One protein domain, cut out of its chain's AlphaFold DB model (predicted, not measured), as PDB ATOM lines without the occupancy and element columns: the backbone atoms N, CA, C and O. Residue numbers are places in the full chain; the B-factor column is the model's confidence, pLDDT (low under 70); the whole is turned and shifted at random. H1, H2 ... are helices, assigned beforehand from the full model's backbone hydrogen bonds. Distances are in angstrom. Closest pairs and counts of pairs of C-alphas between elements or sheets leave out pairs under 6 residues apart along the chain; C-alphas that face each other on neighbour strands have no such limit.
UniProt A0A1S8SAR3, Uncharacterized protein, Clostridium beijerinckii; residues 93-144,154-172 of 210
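This is residues 93 to 144 and 154 to 172 of the 210 residues of an uncharacterized protein of Clostridium beijerinckii (UniProt A0A1S8SAR3). Four helices running up and down form a small, splayed bundle in which the shorter H2 and H3 lie between the long H1 and the long H4. H4 packs on H2 with residues 154 to 158 alone, and residues 93 to 99 and 166 to 172 stick out, the first mostly in H1 and the second in H4. The printed part has 71 residues with four named helices, H1 to H4 in order along the chain, and no named strand; the class is all helix. It is only just compact, close to loose, with a radius of gyration of the C-alphas of 13.3 A, and its outline is flat, spanning 40 by 33 by 18 A.

H1, residues 94 to 113, and H2, residues 116 to 125, form a helical hairpin at a shallow tilt of 27 degrees, opposite ways. They touch through residues 107 to 111 of H1 alone, and their closest C-alphas, of Ile 111 and Ile 119, are 5.8 A apart. H3, residues 130 to 142, runs the same way as H1 at a shallow tilt of 21 degrees. H3 touches residues 104 to 112 of H1 alone, closest at the C-alphas of Ile 111 and Val 136, 6.6 A apart. H2 and H3 also form a helical hairpin, but they only just touch, with 3 pairs of C-alphas within 8 A; the closest, of Leu 123 and Leu 133, are 7.2 A apart. H4, residues 154 to 172, touches H2 and runs the same way at a shallow tilt of 12 degrees; their closest C-alphas, of Lys 120 and Leu 154, are 6.3 A apart. H3 and H4 are close but not clearly touching, with the closest C-alphas, of Leu 133 and Ile 158, 7.4 A apart. H1 and H4 are apart. In H1, H2, H3 and H4 every O i to N i+4 pair is within hydrogen-bond range.

H1 begins at C-alpha 94 (-12.033, -41.027, 2.818) and is 28.5 A long from first to last C-alpha. H2 begins at C-alpha 116 (-42.772, -39.452, -6.741) and is 14.4 A long, and H3 is 18.8 A long. H4 is 27.0 A long and ends at C-alpha 172 (-25.846, -13.401, 3.764).

The two C-alphas farthest apart, of Ser 93 and Glu 144, are 40.8 A apart. Residues 145 to 153 are not printed, and C-alphas 144 and 154 are 15.1 A apart across this cut, which lies in the link from H3 to H4. The links H1 to H2 and H2 to H3 are tight. The mean pLDDT of the printed part is 75.5; residues 93 to 98, 100, 102, 127 and 164 to 172 are under 70.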
ATOM      1  N   SER A  93     -12.259 -36.591   4.848       64.50
ATOM      2  CA  SER A  93     -11.767 -37.946   5.090       64.50
ATOM      3  C   SER A  93     -12.278 -38.896   4.001       64.50
ATOM      4  O   SER A  93     -13.316 -38.666   3.382       64.50
ATOM      5  N   MET A  94     -11.558 -39.992   3.749       61.91
ATOM      6  CA  MET A  94     -12.033 -41.027   2.818       61.91
ATOM      7  C   MET A  94     -13.390 -41.601   3.263       61.91
ATOM      8  O   MET A  94     -14.202 -41.986   2.427       61.91
ATOM      9  N   GLU A  95     -13.651 -41.628   4.569       60.59
ATOM     10  CA  GLU A  95     -14.932 -42.053   5.137       60.59
ATOM     11  C   GLU A  95     -16.064 -41.103   4.726       60.59
ATOM     12  O   GLU A  95     -17.110 -41.574   4.287       60.59
ATOM     13  N   ASP A  96     -15.826 -39.788   4.745       62.16
ATOM     14  CA  ASP A  96     -16.803 -38.789   4.294       62.16
ATOM     15  C   ASP A  96     -17.114 -38.937   2.795       62.16
ATOM     16  O   ASP A  96     -18.280 -38.912   2.401       62.16
ATOM     17  N   LEU A  97     -16.093 -39.175   1.959       67.00
ATOM     18  CA  LEU A  97     -16.277 -39.413   0.518       67.00
ATOM     19  C   LEU A  97     -17.062 -40.701   0.237       67.00
ATOM     20  O   LEU A  97     -17.888 -40.741  -0.675       67.00
ATOM     21  N   LEU A  98     -16.815 -41.765   1.005       65.88
ATOM     22  CA  LEU A  98     -17.550 -43.024   0.876       65.88
ATOM     23  C   LEU A  98     -19.009 -42.869   1.314       65.88
ATOM     24  O   LEU A  98     -19.898 -43.421   0.665       65.88
ATOM     25  N   VAL A  99     -19.273 -42.108   2.378       70.00
ATOM     26  CA  VAL A  99     -20.637 -41.787   2.824       70.00
ATOM     27  C   VAL A  99     -21.365 -40.950   1.773       70.00
ATOM     28  O   VAL A  99     -22.490 -41.292   1.408       70.00
ATOM     29  N   GLU A 100     -20.723 -39.921   1.218       69.31
ATOM     30  CA  GLU A 100     -21.294 -39.090   0.152       69.31
ATOM     31  C   GLU A 100     -21.611 -39.919  -1.105       69.31
ATOM     32  O   GLU A 100     -22.703 -39.814  -1.669       69.31
ATOM     33  N   ASN A 101     -20.704 -40.815  -1.505       70.94
ATOM     34  CA  ASN A 101     -20.903 -41.695  -2.657       70.94
ATOM     35  C   ASN A 101     -22.044 -42.700  -2.422       70.94
ATOM     36  O   ASN A 101     -22.923 -42.858  -3.269       70.94
ATOM     37  N   ASN A 102     -22.105 -43.314  -1.238       69.25
ATOM     38  CA  ASN A 102     -23.202 -44.213  -0.875       69.25
ATOM     39  C   ASN A 102     -24.556 -43.486  -0.859       69.25
ATOM     40  O   ASN A 102     -25.545 -44.019  -1.370       69.25
ATOM     41  N   ASN A 103     -24.595 -42.255  -0.342       74.62
ATOM     42  CA  ASN A 103     -25.790 -41.414  -0.362       74.62
ATOM     43  C   ASN A 103     -26.215 -41.084  -1.800       74.62
ATOM     44  O   ASN A 103     -27.407 -41.141  -2.111       74.62
ATOM     45  N   LEU A 104     -25.267 -40.813  -2.702       76.81
ATOM     46  CA  LEU A 104     -25.548 -40.554  -4.116       76.81
ATOM     47  C   LEU A 104     -26.078 -41.801  -4.844       76.81
ATOM     48  O   LEU A 104     -27.040 -41.700  -5.608       76.81
ATOM     49  N   ILE A 105     -25.501 -42.980  -4.587       72.19
ATOM     50  CA  ILE A 105     -25.967 -44.260  -5.148       72.19
ATOM     51  C   ILE A 105     -27.406 -44.543  -4.699       72.19
ATOM     52  O   ILE A 105     -28.270 -44.836  -5.530       72.19
ATOM     53  N   TYR A 106     -27.684 -44.407  -3.399       77.88
ATOM     54  CA  TYR A 106     -29.018 -44.618  -2.837       77.88
ATOM     55  C   TYR A 106     -30.044 -43.628  -3.410       77.88
ATOM     56  O   TYR A 106     -31.124 -44.022  -3.855       77.88
ATOM     57  N   SER A 107     -29.666 -42.352  -3.498       78.56
ATOM     58  CA  SER A 107     -30.471 -41.291  -4.108       78.56
ATOM     59  C   SER A 107     -30.787 -41.585  -5.576       78.56
ATOM     60  O   SER A 107     -31.937 -41.487  -6.000       78.56
ATOM     61  N   THR A 108     -29.795 -42.037  -6.347       78.50
ATOM     62  CA  THR A 108     -29.956 -42.404  -7.764       78.50
ATOM     63  C   THR A 108     -30.919 -43.579  -7.938       78.50
ATOM     64  O   THR A 108     -31.741 -43.583  -8.859       78.50
ATOM     65  N   TYR A 109     -30.863 -44.570  -7.045       77.88
ATOM     66  CA  TYR A 109     -31.804 -45.688  -7.049       77.88
ATOM     67  C   TYR A 109     -33.246 -45.219  -6.802       77.88
ATOM     68  O   TYR A 109     -34.147 -45.613  -7.547       77.88
ATOM     69  N   ILE A 110     -33.462 -44.342  -5.812       79.25
ATOM     70  CA  ILE A 110     -34.781 -43.754  -5.524       79.25
ATOM     71  C   ILE A 110     -35.296 -42.947  -6.720       79.25
ATOM     72  O   ILE A 110     -36.455 -43.090  -7.091       79.25
ATOM     73  N   ILE A 111     -34.453 -42.135  -7.357       82.06
ATOM     74  CA  ILE A 111     -34.858 -41.290  -8.494       82.06
ATOM     75  C   ILE A 111     -35.302 -42.127  -9.702       82.06
ATOM     76  O   ILE A 111     -36.202 -41.730 -10.446       82.06
ATOM     77  N   ASN A 112     -34.686 -43.293  -9.907       79.44
ATOM     78  CA  ASN A 112     -34.980 -44.138 -11.061       79.44
ATOM     79  C   ASN A 112     -36.128 -45.122 -10.837       79.44
ATOM     80  O   ASN A 112     -36.863 -45.389 -11.786       79.44
ATOM     81  N   ASN A 113     -36.274 -45.649  -9.619       79.25
ATOM     82  CA  ASN A 113     -37.187 -46.760  -9.323       79.25
ATOM     83  C   ASN A 113     -38.232 -46.436  -8.245       79.25
ATOM     84  O   ASN A 113     -39.161 -47.216  -8.035       79.25
ATOM     85  N   GLY A 114     -38.060 -45.333  -7.519       78.44
ATOM     86  CA  GLY A 114     -38.941 -44.914  -6.438       78.44
ATOM     87  C   GLY A 114     -40.192 -44.185  -6.925       78.44
ATOM     88  O   GLY A 114     -40.297 -43.724  -8.060       78.44
ATOM     89  N   SER A 115     -41.158 -44.068  -6.020       84.31
ATOM     90  CA  SER A 115     -42.352 -43.244  -6.208       84.31
ATOM     91  C   SER A 115     -42.022 -41.746  -6.159       84.31
ATOM     92  O   SER A 115     -41.048 -41.326  -5.536       84.31
ATOM     93  N   ILE A 116     -42.886 -40.923  -6.758       82.06
ATOM     94  CA  ILE A 116     -42.772 -39.452  -6.741       82.06
ATOM     95  C   ILE A 116     -42.653 -38.905  -5.309       82.06
ATOM     96  O   ILE A 116     -41.838 -38.021  -5.056       82.06
ATOM     97  N   GLU A 117     -43.384 -39.483  -4.353       81.88
ATOM     98  CA  GLU A 117     -43.323 -39.078  -2.943       81.88
ATOM     99  C   GLU A 117     -41.962 -39.399  -2.300       81.88
ATOM    100  O   GLU A 117     -41.453 -38.632  -1.487       81.88
ATOM    101  N   GLN A 118     -41.313 -40.501  -2.693       79.81
ATOM    102  CA  GLN A 118     -39.960 -40.823  -2.221       79.81
ATOM    103  C   GLN A 118     -38.916 -39.851  -2.782       79.81
ATOM    104  O   GLN A 118     -38.012 -39.450  -2.052       79.81
ATOM    105  N   ILE A 119     -39.063 -39.428  -4.042       82.25
ATOM    106  CA  ILE A 119     -38.197 -38.410  -4.659       82.25
ATOM    107  C   ILE A 119     -38.396 -37.052  -3.973       82.25
ATOM    108  O   ILE A 119     -37.431 -36.346  -3.691       82.25
ATOM    109  N   LYS A 120     -39.642 -36.698  -3.646       82.06
ATOM    110  CA  LYS A 120     -39.970 -35.465  -2.924       82.06
ATOM    111  C   LYS A 120     -39.356 -35.444  -1.526       82.06
ATOM    112  O   LYS A 120     -38.702 -34.472  -1.162       82.06
ATOM    113  N   ASN A 121     -39.511 -36.528  -0.770       81.94
ATOM    114  CA  ASN A 121     -38.912 -36.649   0.557       81.94
ATOM    115  C   ASN A 121     -37.380 -36.592   0.508       81.94
ATOM    116  O   ASN A 121     -36.767 -36.016   1.400       81.94
ATOM    117  N   LEU A 122     -36.758 -37.134  -0.545       85.00
ATOM    118  CA  LEU A 122     -35.315 -37.023  -0.756       85.00
ATOM    119  C   LEU A 122     -34.871 -35.558  -0.912       85.00
ATOM    120  O   LEU A 122     -33.902 -35.152  -0.281       85.00
ATOM    121  N   LEU A 123     -35.605 -34.760  -1.694       81.62
ATOM    122  CA  LEU A 123     -35.310 -33.335  -1.889       81.62
ATOM    123  C   LEU A 123     -35.540 -32.489  -0.630       81.62
ATOM    124  O   LEU A 123     -34.804 -31.538  -0.398       81.62
ATOM    125  N   ILE A 124     -36.552 -32.822   0.175       80.69
ATOM    126  CA  ILE A 124     -36.866 -32.088   1.413       80.69
ATOM    127  C   ILE A 124     -35.851 -32.399   2.520       80.69
ATOM    128  O   ILE A 124     -35.520 -31.518   3.309       80.69
ATOM    129  N   ASN A 125     -35.362 -33.639   2.591       77.81
ATOM    130  CA  ASN A 125     -34.424 -34.061   3.632       77.81
ATOM    131  C   ASN A 125     -32.987 -33.579   3.389       77.81
ATOM    132  O   ASN A 125     -32.227 -33.478   4.349       77.81
ATOM    133  N   ASP A 126     -32.615 -33.301   2.137       74.06
ATOM    134  CA  ASP A 126     -31.283 -32.808   1.776       74.06
ATOM    135  C   ASP A 126     -31.366 -31.721   0.679       74.06
ATOM    136  O   ASP A 126     -30.963 -31.939  -0.470       74.06
ATOM    137  N   PRO A 127     -31.936 -30.539   1.000       67.75
ATOM    138  CA  PRO A 127     -32.197 -29.483   0.019       67.75
ATOM    139  C   PRO A 127     -30.909 -28.850  -0.527       67.75
ATOM    140  O   PRO A 127     -30.915 -28.252  -1.607       67.75
ATOM    141  N   ASP A 128     -29.784 -28.999   0.173       70.12
ATOM    142  CA  ASP A 128     -28.494 -28.412  -0.196       70.12
ATOM    143  C   ASP A 128     -27.653 -29.296  -1.120       70.12
ATOM    144  O   ASP A 128     -26.700 -28.819  -1.745       70.12
ATOM    145  N   ASN A 129     -28.054 -30.553  -1.318       75.81
ATOM    146  CA  ASN A 129     -27.327 -31.494  -2.152       75.81
ATOM    147  C   ASN A 129     -27.519 -31.228  -3.647       75.81
ATOM    148  O   ASN A 129     -28.458 -31.688  -4.305       75.81
ATOM    149  N   LYS A 130     -26.564 -30.476  -4.200       75.62
ATOM    150  CA  LYS A 130     -26.527 -30.086  -5.612       75.62
ATOM    151  C   LYS A 130     -26.600 -31.287  -6.562       75.62
ATOM    152  O   LYS A 130     -27.315 -31.220  -7.559       75.62
ATOM    153  N   SER A 131     -25.915 -32.378  -6.233       73.31
ATOM    154  CA  SER A 131     -25.872 -33.582  -7.067       73.31
ATOM    155  C   SER A 131     -27.250 -34.243  -7.172       73.31
ATOM    156  O   SER A 131     -27.671 -34.628  -8.262       73.31
ATOM    157  N   ILE A 132     -27.997 -34.321  -6.065       79.69
ATOM    158  CA  ILE A 132     -29.363 -34.867  -6.055       79.69
ATOM    159  C   ILE A 132     -30.313 -33.965  -6.857       79.69
ATOM    160  O   ILE A 132     -31.077 -34.465  -7.685       79.69
ATOM    161  N   LEU A 133     -30.237 -32.642  -6.673       81.94
ATOM    162  CA  LEU A 133     -31.058 -31.677  -7.415       81.94
ATOM    163  C   LEU A 133     -30.858 -31.788  -8.934       81.94
ATOM    164  O   LEU A 133     -31.829 -31.806  -9.693       81.94
ATOM    165  N   GLU A 134     -29.608 -31.888  -9.389       82.19
ATOM    166  CA  GLU A 134     -29.279 -32.043 -10.810       82.19
ATOM    167  C   GLU A 134     -29.795 -33.372 -11.381       82.19
ATOM    168  O   GLU A 134     -30.349 -33.389 -12.484       82.19
ATOM    169  N   LEU A 135     -29.707 -34.468 -10.618       81.62
ATOM    170  CA  LEU A 135     -30.245 -35.772 -11.020       81.62
ATOM    171  C   LEU A 135     -31.772 -35.757 -11.163       81.62
ATOM    172  O   LEU A 135     -32.299 -36.294 -12.142       81.62
ATOM    173  N   VAL A 136     -32.497 -35.114 -10.241       82.62
ATOM    174  CA  VAL A 136     -33.960 -34.993 -10.360       82.62
ATOM    175  C   VAL A 136     -34.336 -34.123 -11.561       82.62
ATOM    176  O   VAL A 136     -35.222 -34.499 -12.326       82.62
ATOM    177  N   LYS A 137     -33.634 -33.008 -11.806       82.69
ATOM    178  CA  LYS A 137     -33.853 -32.175 -13.004       82.69
ATOM    179  C   LYS A 137     -33.613 -32.947 -14.301       82.69
ATOM    180  O   LYS A 137     -34.418 -32.859 -15.227       82.69
ATOM    181  N   ALA A 138     -32.538 -33.732 -14.365       82.31
ATOM    182  CA  ALA A 138     -32.254 -34.587 -15.513       82.31
ATOM    183  C   ALA A 138     -33.365 -35.625 -15.727       82.31
ATOM    184  O   ALA A 138     -33.829 -35.804 -16.856       82.31
ATOM    185  N   LYS A 139     -33.862 -36.245 -14.647       81.19
ATOM    186  CA  LYS A 139     -35.008 -37.155 -14.715       81.19
ATOM    187  C   LYS A 139     -36.237 -36.445 -15.276       81.19
ATOM    188  O   LYS A 139     -36.792 -36.932 -16.253       81.19
ATOM    189  N   LEU A 140     -36.601 -35.269 -14.758       81.00
ATOM    190  CA  LEU A 140     -37.747 -34.480 -15.237       81.00
ATOM    191  C   LEU A 140     -37.666 -34.132 -16.731       81.00
ATOM    192  O   LEU A 140     -38.692 -34.127 -17.408       81.00
ATOM    193  N   ASN A 141     -36.463 -33.893 -17.258       81.06
ATOM    194  CA  ASN A 141     -36.242 -33.618 -18.682       81.06
ATOM    195  C   ASN A 141     -36.417 -34.848 -19.588       81.06
ATOM    196  O   ASN A 141     -36.579 -34.688 -20.796       81.06
ATOM    197  N   THR A 142     -36.375 -36.060 -19.029       79.12
ATOM    198  CA  THR A 142     -36.524 -37.324 -19.777       79.12
ATOM    199  C   THR A 142     -37.917 -37.940 -19.663       79.12
ATOM    200  O   THR A 142     -38.203 -38.915 -20.353       79.12
ATOM    201  N   VAL A 143     -38.795 -37.379 -18.825       76.38
ATOM    202  CA  VAL A 143     -40.183 -37.842 -18.687       76.38
ATOM    203  C   VAL A 143     -40.998 -37.436 -19.920       76.38
ATOM    204  O   VAL A 143     -41.003 -36.269 -20.329       76.38
ATOM    205  N   GLU A 144     -41.704 -38.405 -20.508       74.88
ATOM    206  CA  GLU A 144     -42.596 -38.197 -21.652       74.88
ATOM    207  C   GLU A 144     -43.725 -37.208 -21.321       74.88
ATOM    208  O   GLU A 144     -44.140 -37.061 -20.169       74.88
ATOM    209  N   LEU A 154     -43.003 -32.008  -8.045       80.38
ATOM    210  CA  LEU A 154     -41.543 -32.043  -7.952       80.38
ATOM    211  C   LEU A 154     -40.896 -30.794  -8.556       80.38
ATOM    212  O   LEU A 154     -39.910 -30.307  -8.007       80.38
ATOM    213  N   LYS A 155     -41.453 -30.243  -9.643       81.06
ATOM    214  CA  LYS A 155     -40.981 -28.968 -10.209       81.06
ATOM    215  C   LYS A 155     -41.170 -27.828  -9.213       81.06
ATOM    216  O   LYS A 155     -40.225 -27.090  -8.965       81.06
ATOM    217  N   GLN A 156     -42.340 -27.762  -8.579       79.69
ATOM    218  CA  GLN A 156     -42.633 -26.751  -7.566       79.69
ATOM    219  C   GLN A 156     -41.705 -26.866  -6.346       79.69
ATOM    220  O   GLN A 156     -41.237 -25.858  -5.827       79.69
ATOM    221  N   VAL A 157     -41.392 -28.087  -5.895       81.19
ATOM    222  CA  VAL A 157     -40.436 -28.298  -4.793       81.19
ATOM    223  C   VAL A 157     -39.028 -27.829  -5.171       81.19
ATOM    224  O   VAL A 157     -38.380 -27.174  -4.361       81.19
ATOM    225  N   ILE A 158     -38.564 -28.113  -6.392       79.94
ATOM    226  CA  ILE A 158     -37.260 -27.633  -6.879       79.94
ATOM    227  C   ILE A 158     -37.232 -26.103  -6.936       79.94
ATOM    228  O   ILE A 158     -36.276 -25.503  -6.456       79.94
ATOM    229  N   GLU A 159     -38.279 -25.479  -7.479       79.12
ATOM    230  CA  GLU A 159     -38.394 -24.019  -7.554       79.12
ATOM    231  C   GLU A 159     -38.354 -23.378  -6.161       79.12
ATOM    232  O   GLU A 159     -37.617 -22.416  -5.959       79.12
ATOM    233  N   ASN A 160     -39.065 -23.945  -5.180       77.19
ATOM    234  CA  ASN A 160     -39.037 -23.455  -3.799       77.19
ATOM    235  C   ASN A 160     -37.625 -23.531  -3.191       77.19
ATOM    236  O   ASN A 160     -37.152 -22.544  -2.637       77.19
ATOM    237  N   ILE A 161     -36.920 -24.659  -3.359       77.62
ATOM    238  CA  ILE A 161     -35.538 -24.820  -2.866       77.62
ATOM    239  C   ILE A 161     -34.598 -23.785  -3.505       77.62
ATOM    240  O   ILE A 161     -33.712 -23.246  -2.842       77.62
ATOM    241  N   GLU A 162     -34.758 -23.495  -4.797       73.75
ATOM    242  CA  GLU A 162     -33.928 -22.503  -5.489       73.75
ATOM    243  C   GLU A 162     -34.220 -21.071  -5.041       73.75
ATOM    244  O   GLU A 162     -33.286 -20.290  -4.851       73.75
ATOM    245  N   VAL A 163     -35.495 -20.732  -4.840       75.31
ATOM    246  CA  VAL A 163     -35.908 -19.423  -4.323       75.31
ATOM    247  C   VAL A 163     -35.376 -19.207  -2.906       75.31
ATOM    248  O   VAL A 163     -34.788 -18.156  -2.643       75.31
ATOM    249  N   ASP A 164     -35.502 -20.204  -2.028       69.94
ATOM    250  CA  ASP A 164     -35.010 -20.135  -0.647       69.94
ATOM    251  C   ASP A 164     -33.487 -19.920  -0.607       69.94
ATOM    252  O   ASP A 164     -32.994 -19.075   0.142       69.94
ATOM    253  N   LYS A 165     -32.727 -20.586  -1.492       68.94
ATOM    254  CA  LYS A 165     -31.272 -20.377  -1.624       68.94
ATOM    255  C   LYS A 165     -30.911 -18.978  -2.106       68.94
ATOM    256  O   LYS A 165     -29.945 -18.391  -1.620       68.94
ATOM    257  N   VAL A 166     -31.663 -18.425  -3.059       69.31
ATOM    258  CA  VAL A 166     -31.443 -17.046  -3.527       69.31
ATOM    259  C   VAL A 166     -31.699 -16.051  -2.394       69.31
ATOM    260  O   VAL A 166     -30.901 -15.133  -2.212       69.31
ATOM    261  N   GLN A 167     -32.757 -16.248  -1.606       68.75
ATOM    262  CA  GLN A 167     -33.066 -15.397  -0.453       68.75
ATOM    263  C   GLN A 167     -32.015 -15.521   0.656       68.75
ATOM    264  O   GLN A 167     -31.597 -14.508   1.219       68.75
ATOM    265  N   GLN A 168     -31.531 -16.733   0.934       65.94
ATOM    266  CA  GLN A 168     -30.447 -16.951   1.890       65.94
ATOM    267  C   GLN A 168     -29.167 -16.227   1.453       65.94
ATOM    268  O   GLN A 168     -28.596 -15.476   2.239       65.94
ATOM    269  N   LEU A 169     -28.753 -16.376   0.190       66.50
ATOM    270  CA  LEU A 169     -27.580 -15.682  -0.352       66.50
ATOM    271  C   LEU A 169     -27.739 -14.158  -0.303       66.50
ATOM    272  O   LEU A 169     -26.789 -13.454   0.032       66.50
ATOM    273  N   GLN A 170     -28.932 -13.632  -0.600       64.56
ATOM    274  CA  GLN A 170     -29.226 -12.203  -0.446       64.56
ATOM    275  C   GLN A 170     -29.065 -11.755   1.010       64.56
ATOM    276  O   GLN A 170     -28.377 -10.770   1.265       64.56
ATOM    277  N   SER A 171     -29.621 -12.506   1.964       65.50
ATOM    278  CA  SER A 171     -29.499 -12.204   3.392       65.50
ATOM    279  C   SER A 171     -28.055 -12.298   3.894       65.50
ATOM    280  O   SER A 171     -27.654 -11.494   4.734       65.50
ATOM    281  N   GLU A 172     -27.264 -13.259   3.413       59.94
ATOM    282  CA  GLU A 172     -25.846 -13.401   3.764       59.94
ATOM    283  C   GLU A 172     -25.041 -12.202   3.255       59.94
ATOM    284  O   GLU A 172     -24.326 -11.579   4.044       59.94
TER     285      GLU A 172